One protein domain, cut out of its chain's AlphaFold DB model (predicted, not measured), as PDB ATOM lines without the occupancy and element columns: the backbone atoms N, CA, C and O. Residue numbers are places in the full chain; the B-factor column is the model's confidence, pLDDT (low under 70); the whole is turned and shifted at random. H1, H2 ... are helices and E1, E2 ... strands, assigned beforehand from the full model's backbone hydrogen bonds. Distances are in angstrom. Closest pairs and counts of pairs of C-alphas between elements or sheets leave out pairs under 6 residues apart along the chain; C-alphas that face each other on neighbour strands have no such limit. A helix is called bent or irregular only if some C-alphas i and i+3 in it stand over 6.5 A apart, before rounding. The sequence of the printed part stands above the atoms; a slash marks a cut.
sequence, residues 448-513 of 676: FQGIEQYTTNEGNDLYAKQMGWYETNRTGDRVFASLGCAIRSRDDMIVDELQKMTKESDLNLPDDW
ATOM      1  N   PHE A 448     104.193 204.938 129.139       92.62
ATOM      2  CA  PHE A 448     105.522 204.357 128.921       92.62
ATOM      3  C   PHE A 448     105.970 204.573 127.472       92.62
ATOM      4  O   PHE A 448     105.234 204.307 126.516       92.62
ATOM      5  N   GLN A 449     107.183 205.088 127.282       94.12
ATOM      6  CA  GLN A 449     107.580 205.611 125.980       94.12
ATOM      7  C   GLN A 449     107.820 204.471 124.980       94.12
ATOM      8  O   GLN A 449     108.807 203.744 125.074       94.12
ATOM      9  N   GLY A 450     106.976 204.372 123.953       94.38
ATOM     10  CA  GLY A 450     107.131 203.382 122.882       94.38
ATOM     11  C   GLY A 450     106.649 201.976 123.239       94.38
ATOM     12  O   GLY A 450     107.117 201.007 122.642       94.38
ATOM     13  N   ILE A 451     105.728 201.874 124.195       95.56
ATOM     14  CA  ILE A 451     105.004 200.648 124.530       95.56
ATOM     15  C   ILE A 451     103.522 200.929 124.329       95.56
ATOM     16  O   ILE A 451     103.014 201.946 124.804       95.56
ATOM     17  N   GLU A 452     102.842 200.043 123.618       93.88
ATOM     18  CA  GLU A 452     101.415 200.149 123.334       93.88
ATOM     19  C   GLU A 452     100.705 198.890 123.834       93.88
ATOM     20  O   GLU A 452     101.175 197.771 123.621       93.88
ATOM     21  N   GLN A 453      99.582 199.081 124.528       94.69
ATOM     22  CA  GLN A 453      98.702 197.999 124.957       94.69
ATOM     23  C   GLN A 453      97.685 197.717 123.849       94.69
ATOM     24  O   GLN A 453      97.002 198.626 123.375       94.69
ATOM     25  N   TYR A 454      97.560 196.452 123.474       94.56
ATOM     26  CA  TYR A 454      96.629 195.965 122.470       94.56
ATOM     27  C   TYR A 454      95.577 195.086 123.144       94.56
ATOM     28  O   TYR A 454      95.877 193.995 123.622       94.56
ATOM     29  N   THR A 455      94.334 195.563 123.161       95.81
ATOM     30  CA  THR A 455      93.152 194.785 123.545       95.81
ATOM     31  C   THR A 455      92.284 194.523 122.318       95.81
ATOM     32  O   THR A 455      92.312 195.268 121.334       95.81
ATOM     33  N   THR A 456      91.495 193.455 122.363       95.19
ATOM     34  CA  THR A 456      90.557 193.093 121.294       95.19
ATOM     35  C   THR A 456      89.147 192.989 121.845       95.19
ATOM     36  O   THR A 456      88.920 192.386 122.885       95.19
ATOM     37  N   ASN A 457      88.175 193.572 121.144       95.50
ATOM     38  CA  ASN A 457      86.758 193.414 121.486       95.50
ATOM     39  C   ASN A 457      86.157 192.120 120.903       95.50
ATOM     40  O   ASN A 457      85.013 191.781 121.218       95.50
ATOM     41  N   GLU A 458      86.906 191.420 120.049       93.62
ATOM     42  CA  GLU A 458      86.489 190.196 119.366       93.62
ATOM     43  C   GLU A 458      86.684 188.953 120.259       93.62
ATOM     44  O   GLU A 458      87.303 189.011 121.325       93.62
ATOM     45  N   GLY A 459      86.091 187.826 119.860       92.12
ATOM     46  CA  GLY A 459      86.149 186.571 120.615       92.12
ATOM     47  C   GLY A 459      85.352 186.576 121.929       92.12
ATOM     48  O   GLY A 459      84.581 187.491 122.228       92.12
ATOM     49  N   ASN A 460      85.530 185.524 122.733       95.44
ATOM     50  CA  ASN A 460      84.908 185.358 124.060       95.44
ATOM     51  C   ASN A 460      85.904 185.505 125.223       95.44
ATOM     52  O   ASN A 460      85.527 185.344 126.379       95.44
ATOM     53  N   ASP A 461      87.162 185.813 124.925       96.19
ATOM     54  CA  ASP A 461      88.240 185.848 125.904       96.19
ATOM     55  C   ASP A 461      88.240 187.162 126.703       96.19
ATOM     56  O   ASP A 461      88.386 188.248 126.139       96.19
ATOM     57  N   LEU A 462      88.042 187.071 128.021       96.56
ATOM     58  CA  LEU A 462      88.010 188.239 128.904       96.56
ATOM     59  C   LEU A 462      89.407 188.814 129.173       96.56
ATOM     60  O   LEU A 462      89.528 190.032 129.313       96.56
ATOM     61  N   TYR A 463      90.461 187.990 129.147       96.19
ATOM     62  CA  TYR A 463      91.843 188.455 129.252       96.19
ATOM     63  C   TYR A 463      92.203 189.310 128.040       96.19
ATOM     64  O   TYR A 463      92.628 190.450 128.204       96.19
ATOM     65  N   ALA A 464      91.939 188.829 126.823       96.06
ATOM     66  CA  ALA A 464      92.233 189.578 125.598       96.06
ATOM     67  C   ALA A 464      91.424 190.894 125.473       96.06
ATOM     68  O   ALA A 464      91.890 191.858 124.858       96.06
ATOM     69  N   LYS A 465      90.237 190.954 126.095       96.38
ATOM     70  CA  LYS A 465      89.371 192.146 126.156       96.38
ATOM     71  C   LYS A 465      89.805 193.192 127.175       96.38
ATOM     72  O   LYS A 465      89.705 194.380 126.884       96.38
ATOM     73  N   GLN A 466      90.212 192.767 128.371       95.00
ATOM     74  CA  GLN A 466      90.468 193.673 129.499       95.00
ATOM     75  C   GLN A 466      91.959 193.954 129.704       95.00
ATOM     76  O   GLN A 466      92.339 195.102 129.918       95.00
ATOM     77  N   MET A 467      92.794 192.919 129.600       94.94
ATOM     78  CA  MET A 467      94.236 192.981 129.867       94.94
ATOM     79  C   MET A 467      95.035 193.110 128.569       94.94
ATOM     80  O   MET A 467      95.933 193.944 128.467       94.94
ATOM     81  N   GLY A 468      94.660 192.334 127.550       95.38
ATOM     82  CA  GLY A 468      95.316 192.337 126.249       95.38
ATOM     83  C   GLY A 468      96.762 191.847 126.317       95.38
ATOM     84  O   GLY A 468      97.095 190.933 127.069       95.38
ATOM     85  N   TRP A 469      97.615 192.457 125.505       95.56
ATOM     86  CA  TRP A 469      99.062 192.247 125.492       95.56
ATOM     87  C   TRP A 469      99.783 193.557 125.163       95.56
ATOM     88  O   TRP A 469      99.160 194.541 124.763       95.56
ATOM     89  N   TYR A 470     101.105 193.571 125.296       95.44
ATOM     90  CA  TYR A 470     101.931 194.751 125.048       95.44
ATOM     91  C   TYR A 470     102.848 194.529 123.846       95.44
ATOM     92  O   TYR A 470     103.445 193.463 123.695       95.44
ATOM     93  N   GLU A 471     102.994 195.541 122.996       94.69
ATOM     94  CA  GLU A 471     103.961 195.553 121.893       94.69
ATOM     95  C   GLU A 471     104.871 196.775 122.038       94.69
ATOM     96  O   GLU A 471     104.457 197.824 122.541       94.69
ATOM     97  N   THR A 472     106.131 196.651 121.615       94.69
ATOM     98  CA  THR A 472     107.091 197.762 121.684       94.69
ATOM     99  C   THR A 472     107.364 198.293 120.284       94.69
ATOM    100  O   THR A 472     107.685 197.539 119.362       94.69
ATOM    101  N   ASN A 473     107.301 199.615 120.115       92.06
ATOM    102  CA  ASN A 473     107.421 200.269 118.807       92.06
ATOM    103  C   ASN A 473     108.802 200.110 118.135       92.06
ATOM    104  O   ASN A 473     108.992 200.540 116.999       92.06
ATOM    105  N   ARG A 474     109.766 199.511 118.843       87.62
ATOM    106  CA  ARG A 474     111.120 199.199 118.371       87.62
ATOM    107  C   ARG A 474     111.318 197.741 117.977       87.62
ATOM    108  O   ARG A 474     112.182 197.481 117.146       87.62
ATOM    109  N   THR A 475     110.563 196.798 118.548       80.81
ATOM    110  CA  THR A 475     110.707 195.382 118.173       80.81
ATOM    111  C   THR A 475     109.978 195.057 116.878       80.81
ATOM    112  O   THR A 475     110.486 194.235 116.122       80.81
ATOM    113  N   GLY A 476     108.805 195.663 116.635       77.31
ATOM    114  CA  GLY A 476     107.905 195.389 115.496       77.31
ATOM    115  C   GLY A 476     107.235 194.005 115.539       77.31
ATOM    116  O   GLY A 476     106.054 193.863 115.232       77.31
ATOM    117  N   ASP A 477     107.991 193.009 115.996       84.19
ATOM    118  CA  ASP A 477     107.686 191.586 115.934       84.19
ATOM    119  C   ASP A 477     107.472 190.946 117.316       84.19
ATOM    120  O   ASP A 477     107.017 189.802 117.397       84.19
ATOM    121  N   ARG A 478     107.859 191.616 118.413       91.88
ATOM    122  CA  ARG A 478     107.763 191.035 119.760       91.88
ATOM    123  C   ARG A 478     106.526 191.541 120.483       91.88
ATOM    124  O   ARG A 478     106.280 192.739 120.595       91.88
ATOM    125  N   VAL A 479     105.796 190.568 121.004       94.19
ATOM    126  CA  VAL A 479     104.601 190.728 121.818       94.19
ATOM    127  C   VAL A 479     104.941 190.227 123.221       94.19
ATOM    128  O   VAL A 479     105.728 189.289 123.358       94.19
ATOM    129  N   PHE A 480     104.382 190.859 124.248       95.38
ATOM    130  CA  PHE A 480     104.675 190.572 125.648       95.38
ATOM    131  C   PHE A 480     103.376 190.413 126.441       95.38
ATOM    132  O   PHE A 480     102.477 191.248 126.348       95.38
ATOM    133  N   ALA A 481     103.306 189.356 127.249       95.00
ATOM    134  CA  ALA A 481     102.187 189.100 128.155       95.00
ATOM    135  C   ALA A 481     102.116 190.115 129.313       95.00
ATOM    136  O   ALA A 481     101.034 190.523 129.720       95.00
ATOM    137  N   SER A 482     103.287 190.530 129.810       95.38
ATOM    138  CA  SER A 482     103.474 191.420 130.961       95.38
ATOM    139  C   SER A 482     104.001 192.791 130.532       95.38
ATOM    140  O   SER A 482     104.837 192.898 129.625       95.38
ATOM    141  N   LEU A 483     103.547 193.830 131.233       95.62
ATOM    142  CA  LEU A 483     103.968 195.213 131.019       95.62
ATOM    143  C   LEU A 483     105.440 195.413 131.404       95.62
ATOM    144  O   LEU A 483     106.204 195.974 130.623       95.62
ATOM    145  N   GLY A 484     105.874 194.895 132.553       95.62
ATOM    146  CA  GLY A 484     107.263 194.922 133.009       95.62
ATOM    147  C   GLY A 484     108.218 194.249 132.024       95.62
ATOM    148  O   GLY A 484     109.284 194.791 131.732       95.62
ATOM    149  N   CYS A 485     107.809 193.126 131.426       95.69
ATOM    150  CA  CYS A 485     108.571 192.467 130.361       95.69
ATOM    151  C   CYS A 485     108.689 193.334 129.097       95.69
ATOM    152  O   CYS A 485     109.776 193.431 128.524       95.69
ATOM    153  N   ALA A 486     107.605 193.999 128.677       96.00
ATOM    154  CA  ALA A 486     107.642 194.936 127.552       96.00
ATOM    155  C   ALA A 486     108.543 196.146 127.842       96.00
ATOM    156  O   ALA A 486     109.295 196.581 126.969       96.00
ATOM    157  N   ILE A 487     108.497 196.667 129.075       96.38
ATOM    158  CA  ILE A 487     109.317 197.798 129.511       96.38
ATOM    159  C   ILE A 487     110.799 197.435 129.498       96.38
ATOM    160  O   ILE A 487     111.573 198.117 128.824       96.38
ATOM    161  N   ARG A 488     111.186 196.343 130.171       96.44
ATOM    162  CA  ARG A 488     112.579 195.881 130.201       96.44
ATOM    163  C   ARG A 488     113.088 195.587 128.790       96.44
ATOM    164  O   ARG A 488     114.070 196.196 128.389       96.44
ATOM    165  N   SER A 489     112.346 194.837 127.964       95.94
ATOM    166  CA  SER A 489     112.776 194.558 126.582       95.94
ATOM    167  C   SER A 489     112.885 195.801 125.692       95.94
ATOM    168  O   SER A 489     113.649 195.779 124.724       95.94
ATOM    169  N   ARG A 490     112.121 196.867 125.952       95.81
ATOM    170  CA  ARG A 490     112.250 198.144 125.237       95.81
ATOM    171  C   ARG A 490     113.501 198.898 125.688       95.81
ATOM    172  O   ARG A 490     114.188 199.470 124.843       95.81
ATOM    173  N   ASP A 491     113.771 198.912 126.989       96.69
ATOM    174  CA  ASP A 491     114.936 199.576 127.573       96.69
ATOM    175  C   ASP A 491     116.239 198.839 127.202       96.69
ATOM    176  O   ASP A 491     117.189 199.497 126.781       96.69
ATOM    177  N   ASP A 492     116.239 197.497 127.199       95.75
ATOM    178  CA  ASP A 492     117.329 196.636 126.706       95.75
ATOM    179  C   ASP A 492     117.776 197.075 125.301       95.75
ATOM    180  O   ASP A 492     118.943 197.371 125.058       95.75
ATOM    181  N   MET A 493     116.822 197.216 124.373       94.94
ATOM    182  CA  MET A 493     117.104 197.628 122.993       94.94
ATOM    183  C   MET A 493     117.662 199.050 122.874       94.94
ATOM    184  O   MET A 493     118.353 199.360 121.903       94.94
ATOM    185  N   ILE A 494     117.330 199.942 123.806       95.62
ATOM    186  CA  ILE A 494     117.875 201.304 123.829       95.62
ATOM    187  C   ILE A 494     119.308 201.278 124.355       95.62
ATOM    188  O   ILE A 494     120.170 201.934 123.768       95.62
ATOM    189  N   VAL A 495     119.575 200.475 125.386       95.38
ATOM    190  CA  VAL A 495     120.925 200.236 125.905       95.38
ATOM    191  C   VAL A 495     121.812 199.581 124.841       95.38
ATOM    192  O   VAL A 495     122.947 200.018 124.661       95.38
ATOM    193  N   ASP A 496     121.301 198.628 124.065       94.62
ATOM    194  CA  ASP A 496     122.042 197.997 122.965       94.62
ATOM    195  C   ASP A 496     122.298 198.952 121.782       94.62
ATOM    196  O   ASP A 496     123.398 198.962 121.217       94.62
ATOM    197  N   GLU A 497     121.315 199.785 121.402       94.75
ATOM    198  CA  GLU A 497     121.461 200.743 120.293       94.75
ATOM    199  C   GLU A 497     122.408 201.903 120.648       94.75
ATOM    200  O   GLU A 497     123.265 202.280 119.841       94.75
ATOM    201  N   LEU A 498     122.247 202.495 121.835       95.12
ATOM    202  CA  LEU A 498     122.974 203.697 122.256       95.12
ATOM    203  C   LEU A 498     124.260 203.375 123.034       95.12
ATOM    204  O   LEU A 498     125.180 204.200 123.077       95.12
ATOM    205  N   GLN A 499     124.371 202.182 123.617       93.94
ATOM    206  CA  GLN A 499     125.518 201.706 124.391       93.94
ATOM    207  C   GLN A 499     125.920 202.711 125.484       93.94
ATOM    208  O   GLN A 499     125.151 203.024 126.391       93.94
ATOM    209  N   LYS A 500     127.128 203.277 125.382       91.69
ATOM    210  CA  LYS A 500     127.674 204.275 126.318       91.69
ATOM    211  C   LYS A 500     127.042 205.668 126.189       91.69
ATOM    212  O   LYS A 500     127.426 206.559 126.941       91.69
ATOM    213  N   MET A 501     126.150 205.877 125.220       94.44
ATOM    214  CA  MET A 501     125.422 207.137 125.021       94.44
ATOM    215  C   MET A 501     124.026 207.132 125.654       94.44
ATOM    216  O   MET A 501     123.390 208.185 125.664       94.44
ATOM    217  N   THR A 502     123.564 205.985 126.163       96.06
ATOM    218  CA  THR A 502     122.269 205.846 126.839       96.06
ATOM    219  C   THR A 502     122.212 206.731 128.076       96.06
ATOM    220  O   THR A 502     123.132 206.714 128.897       96.06
ATOM    221  N   LYS A 503     121.127 207.488 128.224       95.62
ATOM    222  CA  LYS A 503     120.847 208.312 129.402       95.62
ATOM    223  C   LYS A 503     119.692 207.719 130.193       95.62
ATOM    224  O   LYS A 503     118.822 207.069 129.626       95.62
ATOM    225  N   GLU A 504     119.614 208.070 131.470       95.81
ATOM    226  CA  GLU A 504     118.450 207.790 132.324       95.81
ATOM    227  C   GLU A 504     117.136 208.269 131.679       95.81
ATOM    228  O   GLU A 504     116.140 207.559 131.715       95.81
ATOM    229  N   SER A 505     117.152 209.426 131.000       95.06
ATOM    230  CA  SER A 505     115.995 209.983 130.277       95.06
ATOM    231  C   SER A 505     115.537 209.177 129.062       95.06
ATOM    232  O   SER A 505     114.472 209.465 128.519       95.06
ATOM    233  N   ASP A 506     116.366 208.255 128.574       95.69
ATOM    234  CA  ASP A 506     116.049 207.434 127.411       95.69
ATOM    235  C   ASP A 506     115.342 206.133 127.837       95.69
ATOM    236  O   ASP A 506     114.734 205.476 126.992       95.69
ATOM    237  N   LEU A 507     115.379 205.771 129.129       96.06
ATOM    238  CA  LEU A 507     114.833 204.535 129.700       96.06
ATOM    239  C   LEU A 507     113.544 204.797 130.496       96.06
ATOM    240  O   LEU A 507     113.352 205.867 131.065       96.06
ATOM    241  N   ASN A 508     112.654 203.807 130.540       95.88
ATOM    242  CA  ASN A 508     111.432 203.850 131.344       95.88
ATOM    243  C   ASN A 508     111.695 203.435 132.807       95.88
ATOM    244  O   ASN A 508     110.998 203.906 133.705       95.88
ATOM    245  N   LEU A 509     112.686 202.567 133.051       95.31
ATOM    246  CA  LEU A 509     113.093 202.098 134.385       95.31
ATOM    247  C   LEU A 509     114.571 202.411 134.671       95.31
ATOM    248  O   LEU A 509     115.348 201.485 134.878       95.31
ATOM    249  N   PRO A 510     115.003 203.686 134.708       95.38
ATOM    250  CA  PRO A 510     116.417 204.032 134.896       95.38
ATOM    251  C   PRO A 510     117.046 203.430 136.167       95.38
ATOM    252  O   PRO A 510     118.239 203.147 136.160       95.38
ATOM    253  N   ASP A 511     116.255 203.177 137.218       94.38
ATOM    254  CA  ASP A 511     116.708 202.536 138.464       94.38
ATOM    255  C   ASP A 511     117.063 201.039 138.319       94.38
ATOM    256  O   ASP A 511     117.887 200.541 139.089       94.38
ATOM    257  N   ASP A 512     116.487 200.321 137.340       93.69
ATOM    258  CA  ASP A 512     116.834 198.915 137.042       93.69
ATOM    259  C   ASP A 512     118.208 198.820 136.327       93.69
ATOM    260  O   ASP A 512     118.789 197.737 136.229       93.69
ATOM    261  N   TRP A 513     118.765 199.946 135.855       92.69
ATOM    262  CA  TRP A 513     119.972 199.999 135.027       92.69
ATOM    263  C   TRP A 513     121.181 200.601 135.747       92.69
ATOM    264  O   TRP A 513     121.239 201.788 136.068       92.69
TER     265      TRP A 513
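This is residues 448 to 513 of the 676 residues of the protein "Hypothetical protein" of Attheya septentrionalis (UniProt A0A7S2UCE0). The model is a thin rod: a short ribbon of two strands, E1 and E2, joined at one end by a loop that holds the small helix H1, with the long helix H2 starting over the ribbon and running on past it to make the other end. The last stretch, residues 502 to 513, has no named element and folds back along H2. The printed part has 66 residues, with two named strands and two named helices in the order E1, H1, E2, H2 along the chain; the sheet has the order E1 - E2 and is antiparallel. The class is mixed, helices and strands, and under half of the residues are in named elements. The whole is loose, with a radius of gyration of the C-alphas of 13.7 A, and the C-alphas span 47 by 22 by 13 A.

The sheet has two strands, E1 with residues 451 to 454 and E2 with residues 469 to 472. They are antiparallel neighbours, with an angle of 147 degrees between their N-to-C directions. The C-alphas of Ile 451 and Thr 472 face each other at 4.6 A, and so do those of Tyr 454 and Trp 469 at 5.4 A. N 452 and O 471 are within hydrogen-bond range at 2.9 A, and N 454 and O 469 at 2.8 A. Between the two strands in the chain is H1, residues 462 to 466; its link to E2 is tight, with 2 residues. Residues 470 to 471 of E2 also pair, antiparallel, with residues 479 to 480, a stretch too short to bear a name. Next in the chain is H2, residues 483 to 501, which has 6 pairs of C-alphas within 8 A of E2. The closest C-alphas of E2 and H2 are those of Tyr 470 and Ala 486, 6.2 A apart. E1 and H2 have 3 such pairs, and their closest C-alphas are those of Ile 451 and Ala 486, 7.0 A apart. Residues 483 to 491 of H2 make its pairs of C-alphas within 10 A of the sheet, 16 with E2 and 8 with E1. H1 and H2 are apart. Every O i to N i+4 pair of H1 is within hydrogen-bond range; in H2 12 of 15 are.

E1, residues 451 to 454, begins with C-alpha 451 at (105.004, 200.648, 124.530) and is 9.8 A from first to last C-alpha. H1, residues 462 to 466, measures 6.0 A. E2, residues 469 to 472, measures 10.5 A. H2, residues 483 to 501, is the longest helix, with 19 residues and 25.3 A from C-alpha 483 at (103.968, 195.213, 131.019) to C-alpha 501 at (125.422, 207.137, 125.021). H2 has a kink of 53 degrees near residue 495, and it is irregular: C-alphas 497 and 500 are 9.3 A apart.

The two C-alphas farthest apart are those of Asn 460 and Lys 500, 46.8 A. The first and last printed C-alphas, of Phe 448 and Trp 513, are 16.3 A apart. The printed part has no cut. No link is long: E1 to H1, with 7 residues, and E2 to H2, with 10, are short. The C-alphas of residues 502 to 513 lie 9 to 18 A from the mean of the C-alphas. The mean pLDDT of the printed part is 94.2, and no printed residue is under 70.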